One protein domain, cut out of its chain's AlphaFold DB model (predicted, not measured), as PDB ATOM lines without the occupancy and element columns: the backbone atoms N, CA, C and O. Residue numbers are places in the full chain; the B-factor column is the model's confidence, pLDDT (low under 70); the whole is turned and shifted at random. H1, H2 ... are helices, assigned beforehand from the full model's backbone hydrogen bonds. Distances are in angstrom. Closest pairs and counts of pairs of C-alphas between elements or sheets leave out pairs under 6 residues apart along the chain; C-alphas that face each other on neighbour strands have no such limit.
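What this domain is: This is residues 185 to 259 of the 275 residues of an uncharacterized protein of Neisseria sp. HMSC31F04 (UniProt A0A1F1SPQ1). Three short helices make a small head, H2 joining H1 on one side to H3 on the other, and a long tail without named elements, residues 231 to 259, reaches away from it. Residues 251 to 257 stick out free. The printed part has 75 residues, 32 of them in H1, H2 and H3, under half; there is no named strand, and the class is all helix. It is only just compact, close to loose, with a radius of gyration of the C-alphas of 13.4 A and spans of 37 by 25 by 20 A.

Where its parts are: Find C-alpha 218 at (255.401, 227.911, 203.330); from there H3, the longest helix, runs 18.5 A to residue 230. H2 is residues 203 to 210, 10.5 A. H1 starts at C-alpha 185, (239.137, 221.588, 209.371), and runs 15.1 A to residue 195.

How they stand to each other: H3 touches H2 with residues 218 to 222 alone, about perpendicular at 87 degrees; the closest C-alphas, of Ile 207 and Arg 221, are 6.1 A apart. H2 touches H1 at a steep tilt of 49 degrees, opposite ways; their closest C-alphas, of Phe 189 and Ile 210, are 6.7 A apart. H1 and H3 are apart. In H1, H2 and H3 every O i to N i+4 pair is within hydrogen-bond range.

The domain as a whole: The farthest C-alphas, of Pro 212 and Glu 251, are 37.1 A apart. The printed part has no cut, and both links between helices are short. Look for pLDDT under 70 at residues 197 to 199 and 237 to 259.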
ATOM      1  N   TRP A 185     238.322 221.676 210.585       93.94
ATOM      2  CA  TRP A 185     239.137 221.588 209.371       93.94
ATOM      3  C   TRP A 185     240.223 220.512 209.470       93.94
ATOM      4  O   TRP A 185     240.659 219.992 208.446       93.94
ATOM      5  N   VAL A 186     240.675 220.192 210.689       94.69
ATOM      6  CA  VAL A 186     241.700 219.171 210.919       94.69
ATOM      7  C   VAL A 186     241.185 217.818 210.433       94.69
ATOM      8  O   VAL A 186     241.875 217.168 209.651       94.69
ATOM      9  N   GLY A 187     239.962 217.426 210.813       92.94
ATOM     10  CA  GLY A 187     239.341 216.183 210.356       92.94
ATOM     11  C   GLY A 187     239.192 216.135 208.835       92.94
ATOM     12  O   GLY A 187     239.619 215.168 208.200       92.94
ATOM     13  N   GLU A 188     238.685 217.215 208.232       93.94
ATOM     14  CA  GLU A 188     238.562 217.334 206.772       93.94
ATOM     15  C   GLU A 188     239.909 217.198 206.049       93.94
ATOM     16  O   GLU A 188     240.024 216.479 205.053       93.94
ATOM     17  N   PHE A 189     240.944 217.880 206.546       94.25
ATOM     18  CA  PHE A 189     242.288 217.832 205.982       94.25
ATOM     19  C   PHE A 189     242.869 216.416 206.049       94.25
ATOM     20  O   PHE A 189     243.366 215.918 205.038       94.25
ATOM     21  N   ILE A 190     242.754 215.737 207.196       91.62
ATOM     22  CA  ILE A 190     243.204 214.345 207.341       91.62
ATOM     23  C   ILE A 190     242.436 213.419 206.390       91.62
ATOM     24  O   ILE A 190     243.047 212.563 205.745       91.62
ATOM     25  N   GLY A 191     241.123 213.614 206.239       90.38
ATOM     26  CA  GLY A 191     240.311 212.888 205.263       90.38
ATOM     27  C   GLY A 191     240.831 213.057 203.833       90.38
ATOM     28  O   GLY A 191     241.007 212.069 203.121       90.38
ATOM     29  N   LYS A 192     241.174 214.288 203.435       90.00
ATOM     30  CA  LYS A 192     241.756 214.572 202.113       90.00
ATOM     31  C   LYS A 192     243.138 213.959 201.913       90.00
ATOM     32  O   LYS A 192     243.402 213.459 200.826       90.00
ATOM     33  N   VAL A 193     244.007 213.976 202.926       88.56
ATOM     34  CA  VAL A 193     245.330 213.325 202.850       88.56
ATOM     35  C   VAL A 193     245.175 211.824 202.610       88.56
ATOM     36  O   VAL A 193     245.901 211.263 201.798       88.56
ATOM     37  N   ARG A 194     244.212 211.176 203.276       84.75
ATOM     38  CA  ARG A 194     243.937 209.740 203.104       84.75
ATOM     39  C   ARG A 194     243.294 209.408 201.757       84.75
ATOM     40  O   ARG A 194     243.587 208.360 201.197       84.75
ATOM     41  N   ALA A 195     242.415 210.276 201.259       85.44
ATOM     42  CA  ALA A 195     241.747 210.104 199.968       85.44
ATOM     43  C   ALA A 195     242.647 210.450 198.770       85.44
ATOM     44  O   ALA A 195     242.346 210.069 197.641       85.44
ATOM     45  N   ALA A 196     243.742 211.182 198.986       78.38
ATOM     46  CA  ALA A 196     244.725 211.428 197.947       78.38
ATOM     47  C   ALA A 196     245.377 210.092 197.546       78.38
ATOM     48  O   ALA A 196     246.150 209.511 198.298       78.38
ATOM     49  N   HIS A 197     245.060 209.606 196.345       64.00
ATOM     50  CA  HIS A 197     245.541 208.331 195.799       64.00
ATOM     51  C   HIS A 197     247.005 208.364 195.325       64.00
ATOM     52  O   HIS A 197     247.394 207.608 194.437       64.00
ATOM     53  N   THR A 198     247.831 209.252 195.872       63.59
ATOM     54  CA  THR A 198     249.265 209.237 195.601       63.59
ATOM     55  C   THR A 198     249.919 208.242 196.543       63.59
ATOM     56  O   THR A 198     249.823 208.384 197.759       63.59
ATOM     57  N   GLU A 199     250.613 207.242 195.993       63.97
ATOM     58  CA  GLU A 199     251.289 206.229 196.811       63.97
ATOM     59  C   GLU A 199     252.274 206.859 197.803       63.97
ATOM     60  O   GLU A 199     252.475 206.284 198.859       63.97
ATOM     61  N   LYS A 200     252.857 208.036 197.510       71.12
ATOM     62  CA  LYS A 200     253.774 208.779 198.401       71.12
ATOM     63  C   LYS A 200     253.698 210.295 198.140       71.12
ATOM     64  O   LYS A 200     254.421 210.790 197.272       71.12
ATOM     65  N   PRO A 201     252.807 211.063 198.796       75.25
ATOM     66  CA  PRO A 201     252.707 212.505 198.555       75.25
ATOM     67  C   PRO A 201     253.961 213.250 199.038       75.25
ATOM     68  O   PRO A 201     254.525 212.951 200.089       75.25
ATOM     69  N   THR A 202     254.379 214.270 198.285       77.56
ATOM     70  CA  THR A 202     255.534 215.103 198.647       77.56
ATOM     71  C   THR A 202     255.157 216.192 199.657       77.56
ATOM     72  O   THR A 202     253.986 216.541 199.828       77.56
ATOM     73  N   LEU A 203     256.153 216.834 200.282       78.25
ATOM     74  CA  LEU A 203     255.919 218.005 201.139       78.25
ATOM     75  C   LEU A 203     255.222 219.146 200.387       78.25
ATOM     76  O   LEU A 203     254.383 219.843 200.950       78.25
ATOM     77  N   SER A 204     255.563 219.336 199.110       82.25
ATOM     78  CA  SER A 204     254.930 220.340 198.252       82.25
ATOM     79  C   SER A 204     253.436 220.057 198.088       82.25
ATOM     80  O   SER A 204     252.623 220.978 198.184       82.25
ATOM     81  N   ASP A 205     253.068 218.785 197.923       84.56
ATOM     82  CA  ASP A 205     251.671 218.363 197.804       84.56
ATOM     83  C   ASP A 205     250.914 218.602 199.109       84.56
ATOM     84  O   ASP A 205     249.847 219.214 199.095       84.56
ATOM     85  N   LEU A 206     251.502 218.237 200.253       87.38
ATOM     86  CA  LEU A 206     250.906 218.487 201.570       87.38
ATOM     87  C   LEU A 206     250.759 219.986 201.871       87.38
ATOM     88  O   LEU A 206     249.722 220.412 202.379       87.38
ATOM     89  N   ILE A 207     251.753 220.809 201.518       88.44
ATOM     90  CA  ILE A 207     251.694 222.273 201.668       88.44
ATOM     91  C   ILE A 207     250.571 222.869 200.816       88.44
ATOM     92  O   ILE A 207     249.883 223.786 201.272       88.44
ATOM     93  N   LYS A 208     250.388 222.385 199.581       89.12
ATOM     94  CA  LYS A 208     249.278 222.809 198.716       89.12
ATOM     95  C   LYS A 208     247.939 222.360 199.293       89.12
ATOM     96  O   LYS A 208     246.998 223.147 199.303       89.12
ATOM     97  N   LEU A 209     247.873 221.135 199.810       91.38
ATOM     98  CA  LEU A 209     246.649 220.544 200.337       91.38
ATOM     99  C   LEU A 209     246.163 221.223 201.624       91.38
ATOM    100  O   LEU A 209     244.961 221.405 201.794       91.38
ATOM    101  N   ILE A 210     247.079 221.631 202.510       92.75
ATOM    102  CA  ILE A 210     246.733 222.319 203.762       92.75
ATOM    103  C   ILE A 210     246.461 223.820 203.569       92.75
ATOM    104  O   ILE A 210     245.796 224.442 204.394       92.75
ATOM    105  N   ALA A 211     246.934 224.418 202.468       93.38
ATOM    106  CA  ALA A 211     246.836 225.857 202.216       93.38
ATOM    107  C   ALA A 211     245.422 226.466 202.354       93.38
ATOM    108  O   ALA A 211     245.341 227.585 202.864       93.38
ATOM    109  N   PRO A 212     244.317 225.796 201.963       94.06
ATOM    110  CA  PRO A 212     242.966 226.326 202.171       94.06
ATOM    111  C   PRO A 212     242.568 226.467 203.649       94.06
ATOM    112  O   PRO A 212     241.663 227.234 203.969       94.06
ATOM    113  N   TYR A 213     243.230 225.737 204.550       92.00
ATOM    114  CA  TYR A 213     242.855 225.633 205.960       92.00
ATOM    115  C   TYR A 213     243.670 226.534 206.891       92.00
ATOM    116  O   TYR A 213     243.205 226.881 207.975       92.00
ATOM    117  N   CYS A 214     244.869 226.942 206.479       88.94
ATOM    118  CA  CYS A 214     245.770 227.748 207.299       88.94
ATOM    119  C   CYS A 214     246.305 228.969 206.539       88.94
ATOM    120  O   CYS A 214     246.755 228.875 205.392       88.94
ATOM    121  N   LYS A 215     246.309 230.127 207.209       84.62
ATOM    122  CA  LYS A 215     246.971 231.335 206.696       84.62
ATOM    123  C   LYS A 215     248.482 231.215 206.869       84.62
ATOM    124  O   LYS A 215     248.962 230.381 207.619       84.62
ATOM    125  N   GLY A 216     249.236 232.069 206.185       81.94
ATOM    126  CA  GLY A 216     250.689 232.144 206.337       81.94
ATOM    127  C   GLY A 216     251.470 231.565 205.161       81.94
ATOM    128  O   GLY A 216     250.912 231.104 204.160       81.94
ATOM    129  N   ASN A 217     252.793 231.670 205.276       86.19
ATOM    130  CA  ASN A 217     253.749 231.273 204.247       86.19
ATOM    131  C   ASN A 217     254.053 229.762 204.296       86.19
ATOM    132  O   ASN A 217     253.535 229.028 205.137       86.19
ATOM    133  N   LYS A 218     254.926 229.302 203.391       86.25
ATOM    134  CA  LYS A 218     255.401 227.911 203.330       86.25
ATOM    135  C   LYS A 218     255.865 227.383 204.697       86.25
ATOM    136  O   LYS A 218     255.515 226.265 205.054       86.25
ATOM    137  N   TYR A 219     256.612 228.187 205.450       83.69
ATOM    138  CA  TYR A 219     257.229 227.776 206.713       83.69
ATOM    139  C   TYR A 219     256.212 227.608 207.837       83.69
ATOM    140  O   TYR A 219     256.275 226.629 208.570       83.69
ATOM    141  N   PHE A 220     255.211 228.487 207.911       87.56
ATOM    142  CA  PHE A 220     254.091 228.299 208.834       87.56
ATOM    143  C   PHE A 220     253.351 226.988 208.548       87.56
ATOM    144  O   PHE A 220     253.094 226.200 209.449       87.56
ATOM    145  N   ARG A 221     253.057 226.710 207.271       90.25
ATOM    146  CA  ARG A 221     252.365 225.473 206.867       90.25
ATOM    147  C   ARG A 221     253.173 224.226 207.217       90.25
ATOM    148  O   ARG A 221     252.599 223.236 207.655       90.25
ATOM    149  N   GLN A 222     254.493 224.277 207.053       86.12
ATOM    150  CA  GLN A 222     255.389 223.200 207.478       86.12
ATOM    151  C   GLN A 222     255.347 222.976 208.995       86.12
ATOM    152  O   GLN A 222     255.325 221.824 209.429       86.12
ATOM    153  N   ASP A 223     255.288 224.044 209.791       86.00
ATOM    154  CA  ASP A 223     255.178 223.950 211.251       86.00
ATOM    155  C   ASP A 223     253.826 223.352 211.679       86.00
ATOM    156  O   ASP A 223     253.780 222.476 212.538       86.00
ATOM    157  N   VAL A 224     252.731 223.707 210.996       91.69
ATOM    158  CA  VAL A 224     251.405 223.093 211.202       91.69
ATOM    159  C   VAL A 224     251.417 221.592 210.887       91.69
ATOM    160  O   VAL A 224     250.929 220.793 211.684       91.69
ATOM    161  N   LEU A 225     251.993 221.186 209.751       89.19
ATOM    162  CA  LEU A 225     252.122 219.768 209.380       89.19
ATOM    163  C   LEU A 225     252.977 218.995 210.396       89.19
ATOM    164  O   LEU A 225     252.627 217.887 210.798       89.19
ATOM    165  N   THR A 226     254.065 219.613 210.850       84.38
ATOM    166  CA  THR A 226     254.955 219.088 211.889       84.38
ATOM    167  C   THR A 226     254.212 218.872 213.207       84.38
ATOM    168  O   THR A 226     254.300 217.802 213.812       84.38
ATOM    169  N   ALA A 227     253.439 219.870 213.630       88.75
ATOM    170  CA  ALA A 227     252.630 219.835 214.834       88.75
ATOM    171  C   ALA A 227     251.594 218.690 214.777       88.75
ATOM    172  O   ALA A 227     251.511 217.884 215.705       88.75
ATOM    173  N   LEU A 228     250.891 218.543 213.646       90.62
ATOM    174  CA  LEU A 228     249.948 217.440 213.400       90.62
ATOM    175  C   LEU A 228     250.618 216.057 213.353       90.62
ATOM    176  O   LEU A 228     250.008 215.052 213.725       90.62
ATOM    177  N   SER A 229     251.868 215.975 212.892       84.88
ATOM    178  CA  SER A 229     252.627 214.723 212.942       84.88
ATOM    179  C   SER A 229     252.980 214.359 214.385       84.88
ATOM    180  O   SER A 229     252.783 213.216 214.809       84.88
ATOM    181  N   PHE A 230     253.424 215.332 215.190       82.12
ATOM    182  CA  PHE A 230     253.684 215.104 216.611       82.12
ATOM    183  C   PHE A 230     252.440 214.714 217.408       82.12
ATOM    184  O   PHE A 230     252.562 213.942 218.359       82.12
ATOM    185  N   SER A 231     251.243 215.141 217.015       86.75
ATOM    186  CA  SER A 231     250.014 214.693 217.676       86.75
ATOM    187  C   SER A 231     249.539 213.296 217.258       86.75
ATOM    188  O   SER A 231     248.642 212.767 217.904       86.75
ATOM    189  N   ARG A 232     250.154 212.651 216.245       83.62
ATOM    190  CA  ARG A 232     249.648 211.423 215.570       83.62
ATOM    191  C   ARG A 232     248.315 211.618 214.837       83.62
ATOM    192  O   ARG A 232     247.642 210.644 214.529       83.62
ATOM    193  N   LEU A 233     247.925 212.851 214.522       87.94
ATOM    194  CA  LEU A 233     246.733 213.079 213.697       87.94
ATOM    195  C   LEU A 233     247.053 212.930 212.206       87.94
ATOM    196  O   LEU A 233     246.261 212.369 211.448       87.94
ATOM    197  N   LEU A 234     248.231 213.401 211.783       86.38
ATOM    198  CA  LEU A 234     248.675 213.299 210.396       86.38
ATOM    199  C   LEU A 234     249.407 211.982 210.140       86.38
ATOM    200  O   LEU A 234     250.568 211.816 210.514       86.38
ATOM    201  N   HIS A 235     248.711 211.074 209.461       79.94
ATOM    202  CA  HIS A 235     249.263 209.859 208.872       79.94
ATOM    203  C   HIS A 235     249.215 210.008 207.358       79.94
ATOM    204  O   HIS A 235     248.166 210.354 206.811       79.94
ATOM    205  N   ILE A 236     250.331 209.758 206.686       75.94
ATOM    206  CA  ILE A 236     250.428 209.955 205.246       75.94
ATOM    207  C   ILE A 236     250.591 208.571 204.575       75.94
ATOM    208  O   ILE A 236     251.386 207.761 205.055       75.94
ATOM    209  N   PRO A 237     249.823 208.259 203.516       68.94
ATOM    210  CA  PRO A 237     249.884 206.961 202.845       68.94
ATOM    211  C   PRO A 237     251.271 206.590 202.295       68.94
ATOM    212  O   PRO A 237     252.025 207.463 201.871       68.94
ATOM    213  N   GLY A 238     251.563 205.283 202.284       67.44
ATOM    214  CA  GLY A 238     252.738 204.667 201.644       67.44
ATOM    215  C   GLY A 238     254.061 204.843 202.365       67.44
ATOM    216  O   GLY A 238     255.136 204.682 201.777       67.44
ATOM    217  N   HIS A 239     253.983 205.152 203.644       66.38
ATOM    218  CA  HIS A 239     255.156 205.262 204.458       66.38
ATOM    219  C   HIS A 239     254.791 204.957 205.942       66.38
ATOM    220  O   HIS A 239     253.781 205.451 206.463       66.38
ATOM    221  N   ASP A 240     255.630 204.198 206.658       60.50
ATOM    222  CA  ASP A 240     255.322 203.664 208.003       60.50
ATOM    223  C   ASP A 240     255.715 204.543 209.206       60.50
ATOM    224  O   ASP A 240     256.884 204.851 209.445       60.50
ATOM    225  N   ILE A 241     254.743 204.920 210.034       61.34
ATOM    226  CA  ILE A 241     255.017 205.685 211.259       61.34
ATOM    227  C   ILE A 241     255.736 204.775 212.256       61.34
ATOM    228  O   ILE A 241     255.120 203.858 212.802       61.34
ATOM    229  N   GLN A 242     257.010 205.042 212.551       59.41
ATOM    230  CA  GLN A 242     257.650 204.336 213.656       59.41
ATOM    231  C   GLN A 242     257.096 204.863 214.983       59.41
ATOM    232  O   GLN A 242     256.995 206.068 215.218       59.41
ATOM    233  N   ASN A 243     256.828 203.951 215.917       56.28
ATOM    234  CA  ASN A 243     256.537 204.288 217.315       56.28
ATOM    235  C   ASN A 243     257.786 204.756 218.079       56.28
ATOM    236  O   ASN A 243     257.837 204.672 219.305       56.28
ATOM    237  N   LEU A 244     258.800 205.246 217.370       55.22
ATOM    238  CA  LEU A 244     259.953 205.854 217.992       55.22
ATOM    239  C   LEU A 244     259.575 207.239 218.473       55.22
ATOM    240  O   LEU A 244     258.765 207.950 217.884       55.22
ATOM    241  N   TYR A 245     260.176 207.625 219.577       54.50
ATOM    242  CA  TYR A 245     260.137 208.985 220.039       54.50
ATOM    243  C   TYR A 245     261.496 209.581 219.694       54.50
ATOM    244  O   TYR A 245     262.512 209.142 220.221       54.50
ATOM    245  N   LEU A 246     261.522 210.554 218.769       54.66
ATOM    246  CA  LEU A 246     262.753 211.198 218.276       54.66
ATOM    247  C   LEU A 246     263.801 211.488 219.361       54.66
ATOM    248  O   LEU A 246     264.973 211.230 219.108       54.66
ATOM    249  N   PRO A 247     263.425 211.999 220.546       51.44
ATOM    250  CA  PRO A 247     264.386 212.305 221.595       51.44
ATOM    251  C   PRO A 247     265.188 211.103 222.098       51.44
ATOM    252  O   PRO A 247     266.333 211.276 222.492       51.44
ATOM    253  N   ASP A 248     264.625 209.900 222.024       56.25
ATOM    254  CA  ASP A 248     265.275 208.665 222.471       56.25
ATOM    255  C   ASP A 248     266.181 208.072 221.378       56.25
ATOM    256  O   ASP A 248     266.862 207.068 221.580       56.25
ATOM    257  N   CYS A 249     266.157 208.665 220.181       56.84
ATOM    258  CA  CYS A 249     266.822 208.153 218.988       56.84
ATOM    259  C   CYS A 249     267.671 209.213 218.269       56.84
ATOM    260  O   CYS A 249     268.194 208.908 217.205       56.84
ATOM    261  N   GLN A 250     267.847 210.431 218.808       55.66
ATOM    262  CA  GLN A 250     268.581 211.512 218.122       55.66
ATOM    263  C   GLN A 250     270.004 211.106 217.718       55.66
ATOM    264  O   GLN A 250     270.444 211.431 216.619       55.66
ATOM    265  N   GLU A 251     270.688 210.341 218.569       58.16
ATOM    266  CA  GLU A 251     272.045 209.830 218.321       58.16
ATOM    267  C   GLU A 251     272.103 208.741 217.237       58.16
ATOM    268  O   GLU A 251     273.174 208.428 216.726       58.16
ATOM    269  N   ARG A 252     270.952 208.172 216.858       58.12
ATOM    270  CA  ARG A 252     270.835 207.117 215.839       58.12
ATOM    271  C   ARG A 252     270.698 207.671 214.419       58.12
ATOM    272  O   ARG A 252     270.718 206.896 213.468       58.12
ATOM    273  N   TYR A 253     270.552 208.988 214.255       56.66
ATOM    274  CA  TYR A 253     270.346 209.632 212.956       56.66
ATOM    275  C   TYR A 253     271.555 210.496 212.561       56.66
ATOM    276  O   TYR A 253     272.156 211.178 213.390       56.66
ATOM    277  N   SER A 254     271.918 210.497 211.274       50.84
ATOM    278  CA  SER A 254     273.065 211.276 210.788       50.84
ATOM    279  C   SER A 254     272.777 212.785 210.772       50.84
ATOM    280  O   SER A 254     271.650 213.224 210.544       50.84
ATOM    281  N   LYS A 255     273.819 213.616 210.932       52.53
ATOM    282  CA  LYS A 255     273.699 215.087 210.834       52.53
ATOM    283  C   LYS A 255     273.171 215.557 209.469       52.53
ATOM    284  O   LYS A 255     272.510 216.585 209.400       52.53
ATOM    285  N   HIS A 256     273.424 214.792 208.402       45.38
ATOM    286  CA  HIS A 256     272.901 215.055 207.056       45.38
ATOM    287  C   HIS A 256     271.392 214.763 206.944       45.38
ATOM    288  O   HIS A 256     270.669 215.443 206.218       45.38
ATOM    289  N   PHE A 257     270.888 213.803 207.727       48.38
ATOM    290  CA  PHE A 257     269.455 213.529 207.865       48.38
ATOM    291  C   PHE A 257     268.696 214.710 208.501       48.38
ATOM    292  O   PHE A 257     267.525 214.925 208.210       48.38
ATOM    293  N   MET A 258     269.386 215.522 209.311       48.66
ATOM    294  CA  MET A 258     268.840 216.713 209.979       48.66
ATOM    295  C   MET A 258     268.825 217.978 209.095       48.66
ATOM    296  O   MET A 258     268.284 218.996 209.524       48.66
ATOM    297  N   SER A 259     269.424 217.952 207.894       41.94
ATOM    298  CA  SER A 259     269.646 219.149 207.057       41.94
ATOM    299  C   SER A 259     268.808 219.241 205.771       41.94
ATOM    300  O   SER A 259     268.871 220.264 205.094       41.94
TER     301      SER A 259